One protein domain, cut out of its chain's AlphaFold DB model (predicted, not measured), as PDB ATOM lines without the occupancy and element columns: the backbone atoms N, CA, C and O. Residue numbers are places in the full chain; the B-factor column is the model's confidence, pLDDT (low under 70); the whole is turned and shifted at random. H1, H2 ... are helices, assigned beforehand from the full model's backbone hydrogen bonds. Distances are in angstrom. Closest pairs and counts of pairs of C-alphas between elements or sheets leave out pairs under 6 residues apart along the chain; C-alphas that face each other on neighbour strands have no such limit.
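What this domain is: This is residues 46 to 69 and 105 to 163 of the 265 residues of an uncharacterized protein of Strongyloides stercoralis (UniProt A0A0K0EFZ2). Two long helices, H1 and H3, lie side by side and run opposite ways, and a small head made of the one-turn helix H2 and a long loop, residues 112 to 133, sits by the beginning of H3. The far end of H3, residues 154 to 163, stands free and sticks out past the rest as an arm; without it the longest span is 38 A, against 48 A with it. The printed part has 83 residues with three named helices in the order H1, H2, H3 and no named strand, and its class is all helix. It is loose, with a radius of gyration of the C-alphas of 15.5 A, and elongated, spanning 48 by 30 by 18 A.

Where its parts are: The printed part begins at Cys 46, and H1 follows as residues 47 to 69, with C-alpha 47 at (-3.335, 22.739, 49.833) and a length of 33.4 A from first to last C-alpha. After the cut, the printed part goes on at Pro 105, and H2 holds residues 108 to 111, 5.0 A long, with C-alpha 108 at (18.639, 13.996, 39.222). Residues 112 to 133 hold no named element. H3 is the longest helix, residues 134 to 163, and measures 43.7 A; its last C-alpha, that of Asn 163, is at (-2.403, 44.513, 47.843).

How they stand to each other: H1 and H3 touch, with 14 pairs of C-alphas within 8 A; the closest C-alphas are those of Arg 55 and Arg 142, 6.3 A apart. Their lines stand at a shallow tilt of 23 degrees, and they run opposite ways. H2 and H3 only just touch, with 3 pairs of C-alphas within 8 A; the closest are those of Arg 109 and Cys 136, 5.8 A apart. H3 touches H2 with residues 136 to 139 alone. H1 and H2 are apart. In H3 every O i to N i+4 pair is within hydrogen-bond range, in H1 18 of 19 are, and H2 with four residues is too short for such a pair, but its one O i to N i+3 pair is within range.

The domain as a whole: The two C-alphas farthest apart are those of Asp 69 and Asn 163, at 50.9 A. Without the free residues 154 to 163 the body has 73 residues, spans 38 by 31 by 19 A and has a radius of gyration of 13.2 A. Residues 70 to 104 are cut out and not printed, and C-alphas 69 and 105 are 24.1 A apart across the cut. H1 to H2 is the link across that cut, and H2 to H3 is a long link of 22 residues. The mean pLDDT of the printed part is 92.6, and no printed residue is under 70.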
ATOM      1  N   CYS A  46      -4.470  22.286  54.596       95.46
ATOM      2  CA  CYS A  46      -4.554  23.198  53.457       95.46
ATOM      3  C   CYS A  46      -3.692  22.712  52.278       95.46
ATOM      4  O   CYS A  46      -2.672  22.042  52.464       95.46
ATOM      5  N   ASN A  47      -4.040  23.132  51.059       93.56
ATOM      6  CA  ASN A  47      -3.335  22.739  49.833       93.56
ATOM      7  C   ASN A  47      -1.811  23.010  49.890       93.56
ATOM      8  O   ASN A  47      -0.993  22.220  49.424       93.56
ATOM      9  N   ALA A  48      -1.389  24.112  50.520       92.59
ATOM     10  CA  ALA A  48       0.032  24.426  50.662       92.59
ATOM     11  C   ALA A  48       0.778  23.401  51.540       92.59
ATOM     12  O   ALA A  48       1.915  23.034  51.231       92.59
ATOM     13  N   CYS A  49       0.153  22.953  52.633       95.10
ATOM     14  CA  CYS A  49       0.714  21.973  53.563       95.10
ATOM     15  C   CYS A  49       0.631  20.547  53.007       95.10
ATOM     16  O   CYS A  49       1.627  19.830  53.093       95.10
ATOM     17  N   SER A  50      -0.453  20.181  52.313       95.08
ATOM     18  CA  SER A  50      -0.564  18.866  51.665       95.08
ATOM     19  C   SER A  50       0.535  18.650  50.611       95.08
ATOM     20  O   SER A  50       1.156  17.588  50.568       95.08
ATOM     21  N   MET A  51       0.887  19.683  49.831       91.45
ATOM     22  CA  MET A  51       2.017  19.622  48.893       91.45
ATOM     23  C   MET A  51       3.363  19.390  49.595       91.45
ATOM     24  O   MET A  51       4.251  18.729  49.051       91.45
ATOM     25  N   VAL A  52       3.544  19.944  50.798       93.42
ATOM     26  CA  VAL A  52       4.758  19.731  51.598       93.42
ATOM     27  C   VAL A  52       4.830  18.289  52.085       93.42
ATOM     28  O   VAL A  52       5.914  17.709  52.042       93.42
ATOM     29  N   ASP A  53       3.708  17.714  52.507       93.93
ATOM     30  CA  ASP A  53       3.636  16.331  52.984       93.93
ATOM     31  C   ASP A  53       3.866  15.331  51.860       93.93
ATOM     32  O   ASP A  53       4.780  14.515  51.958       93.93
ATOM     33  N   ARG A  54       3.151  15.483  50.741       93.44
ATOM     34  CA  ARG A  54       3.338  14.638  49.555       93.44
ATOM     35  C   ARG A  54       4.784  14.685  49.063       93.44
ATOM     36  O   ARG A  54       5.388  13.663  48.750       93.44
ATOM     37  N   ARG A  55       5.408  15.872  49.073       93.03
ATOM     38  CA  ARG A  55       6.836  16.001  48.753       93.03
ATOM     39  C   ARG A  55       7.713  15.236  49.748       93.03
ATOM     40  O   ARG A  55       8.686  14.623  49.317       93.03
ATOM     41  N   ARG A  56       7.445  15.295  51.057       93.70
ATOM     42  CA  ARG A  56       8.224  14.556  52.072       93.70
ATOM     43  C   ARG A  56       8.107  13.049  51.865       93.70
ATOM     44  O   ARG A  56       9.136  12.383  51.878       93.70
ATOM     45  N   GLU A  57       6.905  12.556  51.593       94.70
ATOM     46  CA  GLU A  57       6.638  11.144  51.316       94.70
ATOM     47  C   GLU A  57       7.435  10.634  50.107       94.70
ATOM     48  O   GLU A  57       8.099   9.607  50.195       94.70
ATOM     49  N   LEU A  58       7.479  11.390  49.005       90.05
ATOM     50  CA  LEU A  58       8.295  11.011  47.845       90.05
ATOM     51  C   LEU A  58       9.797  10.979  48.147       90.05
ATOM     52  O   LEU A  58      10.504  10.129  47.615       90.05
ATOM     53  N   ASN A  59      10.307  11.888  48.989       91.88
ATOM     54  CA  ASN A  59      11.717  11.819  49.401       91.88
ATOM     55  C   ASN A  59      11.975  10.586  50.280       91.88
ATOM     56  O   ASN A  59      13.024   9.968  50.138       91.88
ATOM     57  N   TYR A  60      11.030  10.218  51.150       93.19
ATOM     58  CA  TYR A  60      11.111   8.991  51.944       93.19
ATOM     59  C   TYR A  60      11.123   7.749  51.042       93.19
ATOM     60  O   TYR A  60      12.026   6.926  51.152       93.19
ATOM     61  N   LYS A  61      10.198   7.667  50.076       92.01
ATOM     62  CA  LYS A  61      10.140   6.589  49.076       92.01
ATOM     63  C   LYS A  61      11.430   6.473  48.263       92.01
ATOM     64  O   LYS A  61      11.950   5.373  48.131       92.01
ATOM     65  N   LEU A  62      11.976   7.592  47.779       88.26
ATOM     66  CA  LEU A  62      13.240   7.585  47.037       88.26
ATOM     67  C   LEU A  62      14.379   7.005  47.877       88.26
ATOM     68  O   LEU A  62      15.113   6.153  47.394       88.26
ATOM     69  N   ASN A  63      14.482   7.429  49.139       90.19
ATOM     70  CA  ASN A  63      15.515   6.942  50.045       90.19
ATOM     71  C   ASN A  63      15.361   5.443  50.359       90.19
ATOM     72  O   ASN A  63      16.370   4.750  50.438       90.19
ATOM     73  N   GLN A  64      14.129   4.938  50.508       90.34
ATOM     74  CA  GLN A  64      13.874   3.503  50.698       90.34
ATOM     75  C   GLN A  64      14.335   2.681  49.490       90.34
ATOM     76  O   GLN A  64      15.061   1.713  49.673       90.34
ATOM     77  N   ILE A  65      13.995   3.109  48.266       87.61
ATOM     78  CA  ILE A  65      14.416   2.413  47.037       87.61
ATOM     79  C   ILE A  65      15.945   2.429  46.903       87.61
ATOM     80  O   ILE A  65      16.565   1.420  46.595       87.61
ATOM     81  N   THR A  66      16.590   3.564  47.192       87.19
ATOM     82  CA  THR A  66      18.059   3.624  47.164       87.19
ATOM     83  C   THR A  66      18.715   2.775  48.253       87.19
ATOM     84  O   THR A  66      19.873   2.402  48.103       87.19
ATOM     85  N   ALA A  67      18.018   2.493  49.358       86.38
ATOM     86  CA  ALA A  67      18.530   1.635  50.421       86.38
ATOM     87  C   ALA A  67      18.398   0.147  50.066       86.38
ATOM     88  O   ALA A  67      19.334  -0.604  50.325       86.38
ATOM     89  N   SER A  68      17.292  -0.269  49.434       82.57
ATOM     90  CA  SER A  68      17.096  -1.658  48.993       82.57
ATOM     91  C   SER A  68      18.087  -2.076  47.905       82.57
ATOM     92  O   SER A  68      18.646  -3.164  47.993       82.57
ATOM     93  N   ASP A  69      18.391  -1.194  46.945       73.76
ATOM     94  CA  ASP A  69      19.333  -1.493  45.851       73.76
ATOM     95  C   ASP A  69      20.752  -1.836  46.363       73.76
ATOM     96  O   ASP A  69      21.466  -2.632  45.754       73.76
ATOM     97  N   PRO A 105      24.270  22.498  39.713       91.94
ATOM     98  CA  PRO A 105      23.207  21.507  39.769       91.94
ATOM     99  C   PRO A 105      23.513  20.315  38.849       91.94
ATOM    100  O   PRO A 105      23.931  20.489  37.701       91.94
ATOM    101  N   HIS A 106      23.236  19.105  39.336       94.30
ATOM    102  CA  HIS A 106      23.393  17.843  38.603       94.30
ATOM    103  C   HIS A 106      22.035  17.296  38.139       94.30
ATOM    104  O   HIS A 106      20.982  17.655  38.674       94.30
ATOM    105  N   CYS A 107      22.041  16.427  37.128       96.06
ATOM    106  CA  CYS A 107      20.850  15.743  36.639       96.06
ATOM    107  C   CYS A 107      20.370  14.691  37.643       96.06
ATOM    108  O   CYS A 107      21.022  13.670  37.844       96.06
ATOM    109  N   GLN A 108      19.191  14.916  38.228       94.33
ATOM    110  CA  GLN A 108      18.639  13.996  39.222       94.33
ATOM    111  C   GLN A 108      18.320  12.612  38.640       94.33
ATOM    112  O   GLN A 108      18.445  11.635  39.365       94.33
ATOM    113  N   ARG A 109      17.936  12.517  37.355       95.80
ATOM    114  CA  ARG A 109      17.693  11.225  36.685       95.80
ATOM    115  C   ARG A 109      18.987  10.419  36.580       95.80
ATOM    116  O   ARG A 109      19.024   9.303  37.070       95.80
ATOM    117  N   CYS A 110      20.060  11.009  36.047       96.64
ATOM    118  CA  CYS A 110      21.370  10.350  35.985       96.64
ATOM    119  C   CYS A 110      21.865   9.920  37.364       96.64
ATOM    120  O   CYS A 110      22.333   8.796  37.519       96.64
ATOM    121  N   ALA A 111      21.675  10.772  38.376       95.02
ATOM    122  CA  ALA A 111      22.081  10.453  39.739       95.02
ATOM    123  C   ALA A 111      21.384   9.195  40.296       95.02
ATOM    124  O   ALA A 111      21.992   8.491  41.093       95.02
ATOM    125  N   GLN A 112      20.153   8.869  39.868       95.16
ATOM    126  CA  GLN A 112      19.473   7.621  40.269       95.16
ATOM    127  C   GLN A 112      20.087   6.351  39.664       95.16
ATOM    128  O   GLN A 112      19.802   5.248  40.131       95.16
ATOM    129  N   HIS A 113      20.916   6.505  38.635       95.67
ATOM    130  CA  HIS A 113      21.592   5.427  37.916       95.67
ATOM    131  C   HIS A 113      23.117   5.472  38.113       95.67
ATOM    132  O   HIS A 113      23.857   4.938  37.299       95.67
ATOM    133  N   GLY A 114      23.603   6.157  39.156       94.17
ATOM    134  CA  GLY A 114      25.036   6.239  39.466       94.17
ATOM    135  C   GLY A 114      25.845   7.201  38.583       94.17
ATOM    136  O   GLY A 114      27.045   7.350  38.790       94.17
ATOM    137  N   LEU A 115      25.213   7.910  37.641       93.93
ATOM    138  CA  LEU A 115      25.886   8.843  36.735       93.93
ATOM    139  C   LEU A 115      25.746  10.302  37.205       93.93
ATOM    140  O   LEU A 115      24.643  10.819  37.384       93.93
ATOM    141  N   GLN A 116      26.858  11.028  37.331       93.29
ATOM    142  CA  GLN A 116      26.848  12.459  37.661       93.29
ATOM    143  C   GLN A 116      27.030  13.323  36.407       93.29
ATOM    144  O   GLN A 116      28.139  13.570  35.948       93.29
ATOM    145  N   SER A 117      25.926  13.833  35.858       94.31
ATOM    146  CA  SER A 117      25.952  14.766  34.720       94.31
ATOM    147  C   SER A 117      25.533  16.171  35.147       94.31
ATOM    148  O   SER A 117      24.542  16.332  35.864       94.31
ATOM    149  N   ARG A 118      26.242  17.209  34.686       94.52
ATOM    150  CA  ARG A 118      25.843  18.612  34.912       94.52
ATOM    151  C   ARG A 118      24.465  18.875  34.306       94.52
ATOM    152  O   ARG A 118      24.192  18.443  33.197       94.52
ATOM    153  N   LEU A 119      23.592  19.604  35.005       93.77
ATOM    154  CA  LEU A 119      22.212  19.818  34.551       93.77
ATOM    155  C   LEU A 119      22.113  20.797  33.366       93.77
ATOM    156  O   LEU A 119      21.244  20.641  32.505       93.77
ATOM    157  N   LYS A 120      22.986  21.814  33.311       92.86
ATOM    158  CA  LYS A 120      22.977  22.839  32.250       92.86
ATOM    159  C   LYS A 120      23.229  22.178  30.887       92.86
ATOM    160  O   LYS A 120      24.254  21.539  30.698       92.86
ATOM    161  N   GLY A 121      22.275  22.308  29.958       93.75
ATOM    162  CA  GLY A 121      22.340  21.718  28.608       93.75
ATOM    163  C   GLY A 121      21.994  20.223  28.515       93.75
ATOM    164  O   GLY A 121      21.733  19.716  27.430       93.75
ATOM    165  N   HIS A 122      21.888  19.514  29.637       95.60
ATOM    166  CA  HIS A 122      21.798  18.053  29.637       95.60
ATOM    167  C   HIS A 122      20.389  17.489  29.384       95.60
ATOM    168  O   HIS A 122      20.234  16.304  29.119       95.60
ATOM    169  N   LYS A 123      19.334  18.316  29.399       93.28
ATOM    170  CA  LYS A 123      17.940  17.844  29.257       93.28
ATOM    171  C   LYS A 123      17.713  16.955  28.021       93.28
ATOM    172  O   LYS A 123      17.000  15.961  28.123       93.28
ATOM    173  N   LYS A 124      18.273  17.325  26.863       95.12
ATOM    174  CA  LYS A 124      18.111  16.570  25.605       95.12
ATOM    175  C   LYS A 124      19.099  15.406  25.476       95.12
ATOM    176  O   LYS A 124      18.754  14.426  24.834       95.12
ATOM    177  N   LEU A 125      20.272  15.534  26.097       94.90
ATOM    178  CA  LEU A 125      21.390  14.585  26.028       94.90
ATOM    179  C   LEU A 125      21.345  13.517  27.133       94.90
ATOM    180  O   LEU A 125      22.215  12.660  27.193       94.90
ATOM    181  N   CYS A 126      20.375  13.600  28.046       96.39
ATOM    182  CA  CYS A 126      20.232  12.672  29.161       96.39
ATOM    183  C   CYS A 126      19.948  11.248  28.652       96.39
ATOM    184  O   CYS A 126      18.884  11.047  28.061       96.39
ATOM    185  N   PRO A 127      20.814  10.256  28.943       96.28
ATOM    186  CA  PRO A 127      20.569   8.856  28.578       96.28
ATOM    187  C   PRO A 127      19.264   8.322  29.181       96.28
ATOM    188  O   PRO A 127      18.534   7.562  28.560       96.28
ATOM    189  N   TYR A 128      18.915   8.805  30.378       96.80
ATOM    190  CA  TYR A 128      17.736   8.389  31.139       96.80
ATOM    191  C   TYR A 128      16.533   9.328  30.958       96.80
ATOM    192  O   TYR A 128      15.638   9.367  31.808       96.80
ATOM    193  N   ARG A 129      16.502  10.135  29.885       94.94
ATOM    194  CA  ARG A 129      15.443  11.134  29.629       94.94
ATOM    195  C   ARG A 129      14.041  10.520  29.659       94.94
ATOM    196  O   ARG A 129      13.149  11.120  30.256       94.94
ATOM    197  N   ASN A 130      13.899   9.343  29.057       95.86
ATOM    198  CA  ASN A 130      12.658   8.575  28.955       95.86
ATOM    199  C   ASN A 130      12.740   7.272  29.773       95.86
ATOM    200  O   ASN A 130      12.115   6.288  29.422       95.86
ATOM    201  N   CYS A 131      13.583   7.222  30.812       96.44
ATOM    202  CA  CYS A 131      13.634   6.047  31.676       96.44
ATOM    203  C   CYS A 131      12.366   5.981  32.536       96.44
ATOM    204  O   CYS A 131      12.056   6.955  33.237       96.44
ATOM    205  N   ASP A 132      11.709   4.822  32.507       95.18
ATOM    206  CA  ASP A 132      10.440   4.552  33.188       95.18
ATOM    207  C   ASP A 132      10.606   3.732  34.477       95.18
ATOM    208  O   ASP A 132       9.621   3.300  35.071       95.18
ATOM    209  N   CYS A 133      11.838   3.539  34.965       94.93
ATOM    210  CA  CYS A 133      12.062   2.869  36.248       94.93
ATOM    211  C   CYS A 133      11.434   3.645  37.421       94.93
ATOM    212  O   CYS A 133      11.318   4.877  37.388       94.93
ATOM    213  N   VAL A 134      11.118   2.939  38.510       93.23
ATOM    214  CA  VAL A 134      10.467   3.510  39.704       93.23
ATOM    215  C   VAL A 134      11.242   4.714  40.262       93.23
ATOM    216  O   VAL A 134      10.650   5.755  40.556       93.23
ATOM    217  N   LYS A 135      12.584   4.640  40.315       93.50
ATOM    218  CA  LYS A 135      13.445   5.758  40.753       93.50
ATOM    219  C   LYS A 135      13.242   7.013  39.900       93.50
ATOM    220  O   LYS A 135      13.114   8.117  40.434       93.50
ATOM    221  N   CYS A 136      13.178   6.864  38.576       95.27
ATOM    222  CA  CYS A 136      12.959   7.980  37.659       95.27
ATOM    223  C   CYS A 136      11.536   8.546  37.758       95.27
ATOM    224  O   CYS A 136      11.384   9.770  37.745       95.27
ATOM    225  N   GLN A 137      10.514   7.704  37.929       94.66
ATOM    226  CA  GLN A 137       9.135   8.163  38.132       94.66
ATOM    227  C   GLN A 137       9.006   9.028  39.398       94.66
ATOM    228  O   GLN A 137       8.454  10.131  39.350       94.66
ATOM    229  N   VAL A 138       9.618   8.606  40.513       93.37
ATOM    230  CA  VAL A 138       9.652   9.391  41.763       93.37
ATOM    231  C   VAL A 138      10.341  10.745  41.561       93.37
ATOM    232  O   VAL A 138       9.883  11.769  42.078       93.37
ATOM    233  N   VAL A 139      11.427  10.792  40.781       94.04
ATOM    234  CA  VAL A 139      12.114  12.050  40.441       94.04
ATOM    235  C   VAL A 139      11.210  12.990  39.643       94.04
ATOM    236  O   VAL A 139      11.192  14.190  39.936       94.04
ATOM    237  N   VAL A 140      10.463  12.474  38.664       94.17
ATOM    238  CA  VAL A 140       9.523  13.267  37.853       94.17
ATOM    239  C   VAL A 140       8.434  13.871  38.724       94.17
ATOM    240  O   VAL A 140       8.227  15.085  38.689       94.17
ATOM    241  N   GLU A 141       7.791  13.061  39.560       94.49
ATOM    242  CA  GLU A 141       6.704  13.545  40.408       94.49
ATOM    243  C   GLU A 141       7.216  14.561  41.440       94.49
ATOM    244  O   GLU A 141       6.625  15.622  41.652       94.49
ATOM    245  N   ARG A 142       8.407  14.335  42.006       93.39
ATOM    246  CA  ARG A 142       9.064  15.318  42.876       93.39
ATOM    247  C   ARG A 142       9.304  16.650  42.164       93.39
ATOM    248  O   ARG A 142       9.132  17.705  42.778       93.39
ATOM    249  N   GLN A 143       9.734  16.628  40.901       93.47
ATOM    250  CA  GLN A 143       9.936  17.841  40.104       93.47
ATOM    251  C   GLN A 143       8.614  18.562  39.834       93.47
ATOM    252  O   GLN A 143       8.570  19.788  39.967       93.47
ATOM    253  N   ARG A 144       7.543  17.818  39.539       95.53
ATOM    254  CA  ARG A 144       6.189  18.356  39.370       95.53
ATOM    255  C   ARG A 144       5.717  19.084  40.628       95.53
ATOM    256  O   ARG A 144       5.431  20.276  40.567       95.53
ATOM    257  N   LEU A 145       5.790  18.433  41.791       89.49
ATOM    258  CA  LEU A 145       5.420  19.058  43.066       89.49
ATOM    259  C   LEU A 145       6.278  20.280  43.398       89.49
ATOM    260  O   LEU A 145       5.784  21.265  43.944       89.49
ATOM    261  N   MET A 146       7.576  20.256  43.080       92.13
ATOM    262  CA  MET A 146       8.429  21.433  43.255       92.13
ATOM    263  C   MET A 146       7.997  22.590  42.349       92.13
ATOM    264  O   MET A 146       7.981  23.731  42.816       92.13
ATOM    265  N   ALA A 147       7.636  22.313  41.095       95.00
ATOM    266  CA  ALA A 147       7.127  23.315  40.165       95.00
ATOM    267  C   ALA A 147       5.815  23.931  40.676       95.00
ATOM    268  O   ALA A 147       5.705  25.160  40.728       95.00
ATOM    269  N   ASP A 148       4.882  23.110  41.157       94.38
ATOM    270  CA  ASP A 148       3.610  23.566  41.730       94.38
ATOM    271  C   ASP A 148       3.821  24.396  43.002       94.38
ATOM    272  O   ASP A 148       3.268  25.490  43.148       94.38
ATOM    273  N   GLN A 149       4.722  23.961  43.887       88.94
ATOM    274  CA  GLN A 149       5.067  24.708  45.094       88.94
ATOM    275  C   GLN A 149       5.730  26.062  44.766       88.94
ATOM    276  O   GLN A 149       5.488  27.065  45.444       88.94
ATOM    277  N   ILE A 150       6.577  26.125  43.729       92.91
ATOM    278  CA  ILE A 150       7.156  27.385  43.231       92.91
ATOM    279  C   ILE A 150       6.058  28.278  42.642       92.91
ATOM    280  O   ILE A 150       6.041  29.476  42.936       92.91
ATOM    281  N   LYS A 151       5.133  27.717  41.856       95.64
ATOM    282  CA  LYS A 151       3.994  28.437  41.271       95.64
ATOM    283  C   LYS A 151       3.114  29.058  42.357       95.64
ATOM    284  O   LYS A 151       2.835  30.255  42.278       95.64
ATOM    285  N   LEU A 152       2.762  28.300  43.399       91.96
ATOM    286  CA  LEU A 152       1.987  28.801  44.538       91.96
ATOM    287  C   LEU A 152       2.706  29.962  45.238       91.96
ATOM    288  O   LEU A 152       2.121  31.029  45.411       91.96
ATOM    289  N   ARG A 153       3.993  29.802  45.573       90.12
ATOM    290  CA  ARG A 153       4.779  30.869  46.221       90.12
ATOM    291  C   ARG A 153       4.877  32.134  45.369       90.12
ATOM    292  O   ARG A 153       4.793  33.241  45.898       90.12
ATOM    293  N   ARG A 154       5.046  31.996  44.049       93.39
ATOM    294  CA  ARG A 154       5.059  33.136  43.116       93.39
ATOM    295  C   ARG A 154       3.704  33.845  43.075       93.39
ATOM    296  O   ARG A 154       3.684  35.074  43.094       93.39
ATOM    297  N   LYS A 155       2.595  33.093  43.070       92.86
ATOM    298  CA  LYS A 155       1.231  33.644  43.156       92.86
ATOM    299  C   LYS A 155       1.043  34.442  44.452       92.86
ATOM    300  O   LYS A 155       0.717  35.622  44.374       92.86
ATOM    301  N   GLN A 156       1.384  33.853  45.600       90.14
ATOM    302  CA  GLN A 156       1.322  34.518  46.908       90.14
ATOM    303  C   GLN A 156       2.166  35.803  46.945       90.14
ATOM    304  O   GLN A 156       1.718  36.826  47.455       90.14
ATOM    305  N   ARG A 157       3.377  35.796  46.363       90.43
ATOM    306  CA  ARG A 157       4.221  37.002  46.266       90.43
ATOM    307  C   ARG A 157       3.572  38.092  45.407       90.43
ATOM    308  O   ARG A 157       3.597  39.254  45.797       90.43
ATOM    309  N   LYS A 158       2.981  37.730  44.262       91.20
ATOM    310  CA  LYS A 158       2.297  38.680  43.367       91.20
ATOM    311  C   LYS A 158       1.058  39.296  44.026       91.20
ATOM    312  O   LYS A 158       0.837  40.494  43.887       91.20
ATOM    313  N   GLU A 159       0.275  38.500  44.752       89.00
ATOM    314  CA  GLU A 159      -0.906  38.971  45.490       89.00
ATOM    315  C   GLU A 159      -0.522  39.947  46.610       89.00
ATOM    316  O   GLU A 159      -1.132  41.008  46.715       89.00
ATOM    317  N   LYS A 160       0.554  39.661  47.360       85.51
ATOM    318  CA  LYS A 160       1.103  40.584  48.369       85.51
ATOM    319  C   LYS A 160       1.529  41.925  47.763       85.51
ATOM    320  O   LYS A 160       1.147  42.965  48.284       85.51
ATOM    321  N   ILE A 161       2.247  41.912  46.634       88.21
ATOM    322  CA  ILE A 161       2.670  43.143  45.938       88.21
ATOM    323  C   ILE A 161       1.458  43.938  45.422       88.21
ATOM    324  O   ILE A 161       1.435  45.160  45.521       88.21
ATOM    325  N   ARG A 162       0.422  43.266  44.897       85.43
ATOM    326  CA  ARG A 162      -0.800  43.931  44.406       85.43
ATOM    327  C   ARG A 162      -1.593  44.603  45.529       85.43
ATOM    328  O   ARG A 162      -2.142  45.676  45.304       85.43
ATOM    329  N   ASN A 163      -1.667  43.975  46.699       82.32
ATOM    330  CA  ASN A 163      -2.403  44.513  47.843       82.32
ATOM    331  C   ASN A 163      -1.626  45.630  48.567       82.32
ATOM    332  O   ASN A 163      -2.228  46.398  49.303       82.32
TER     333      ASN A 163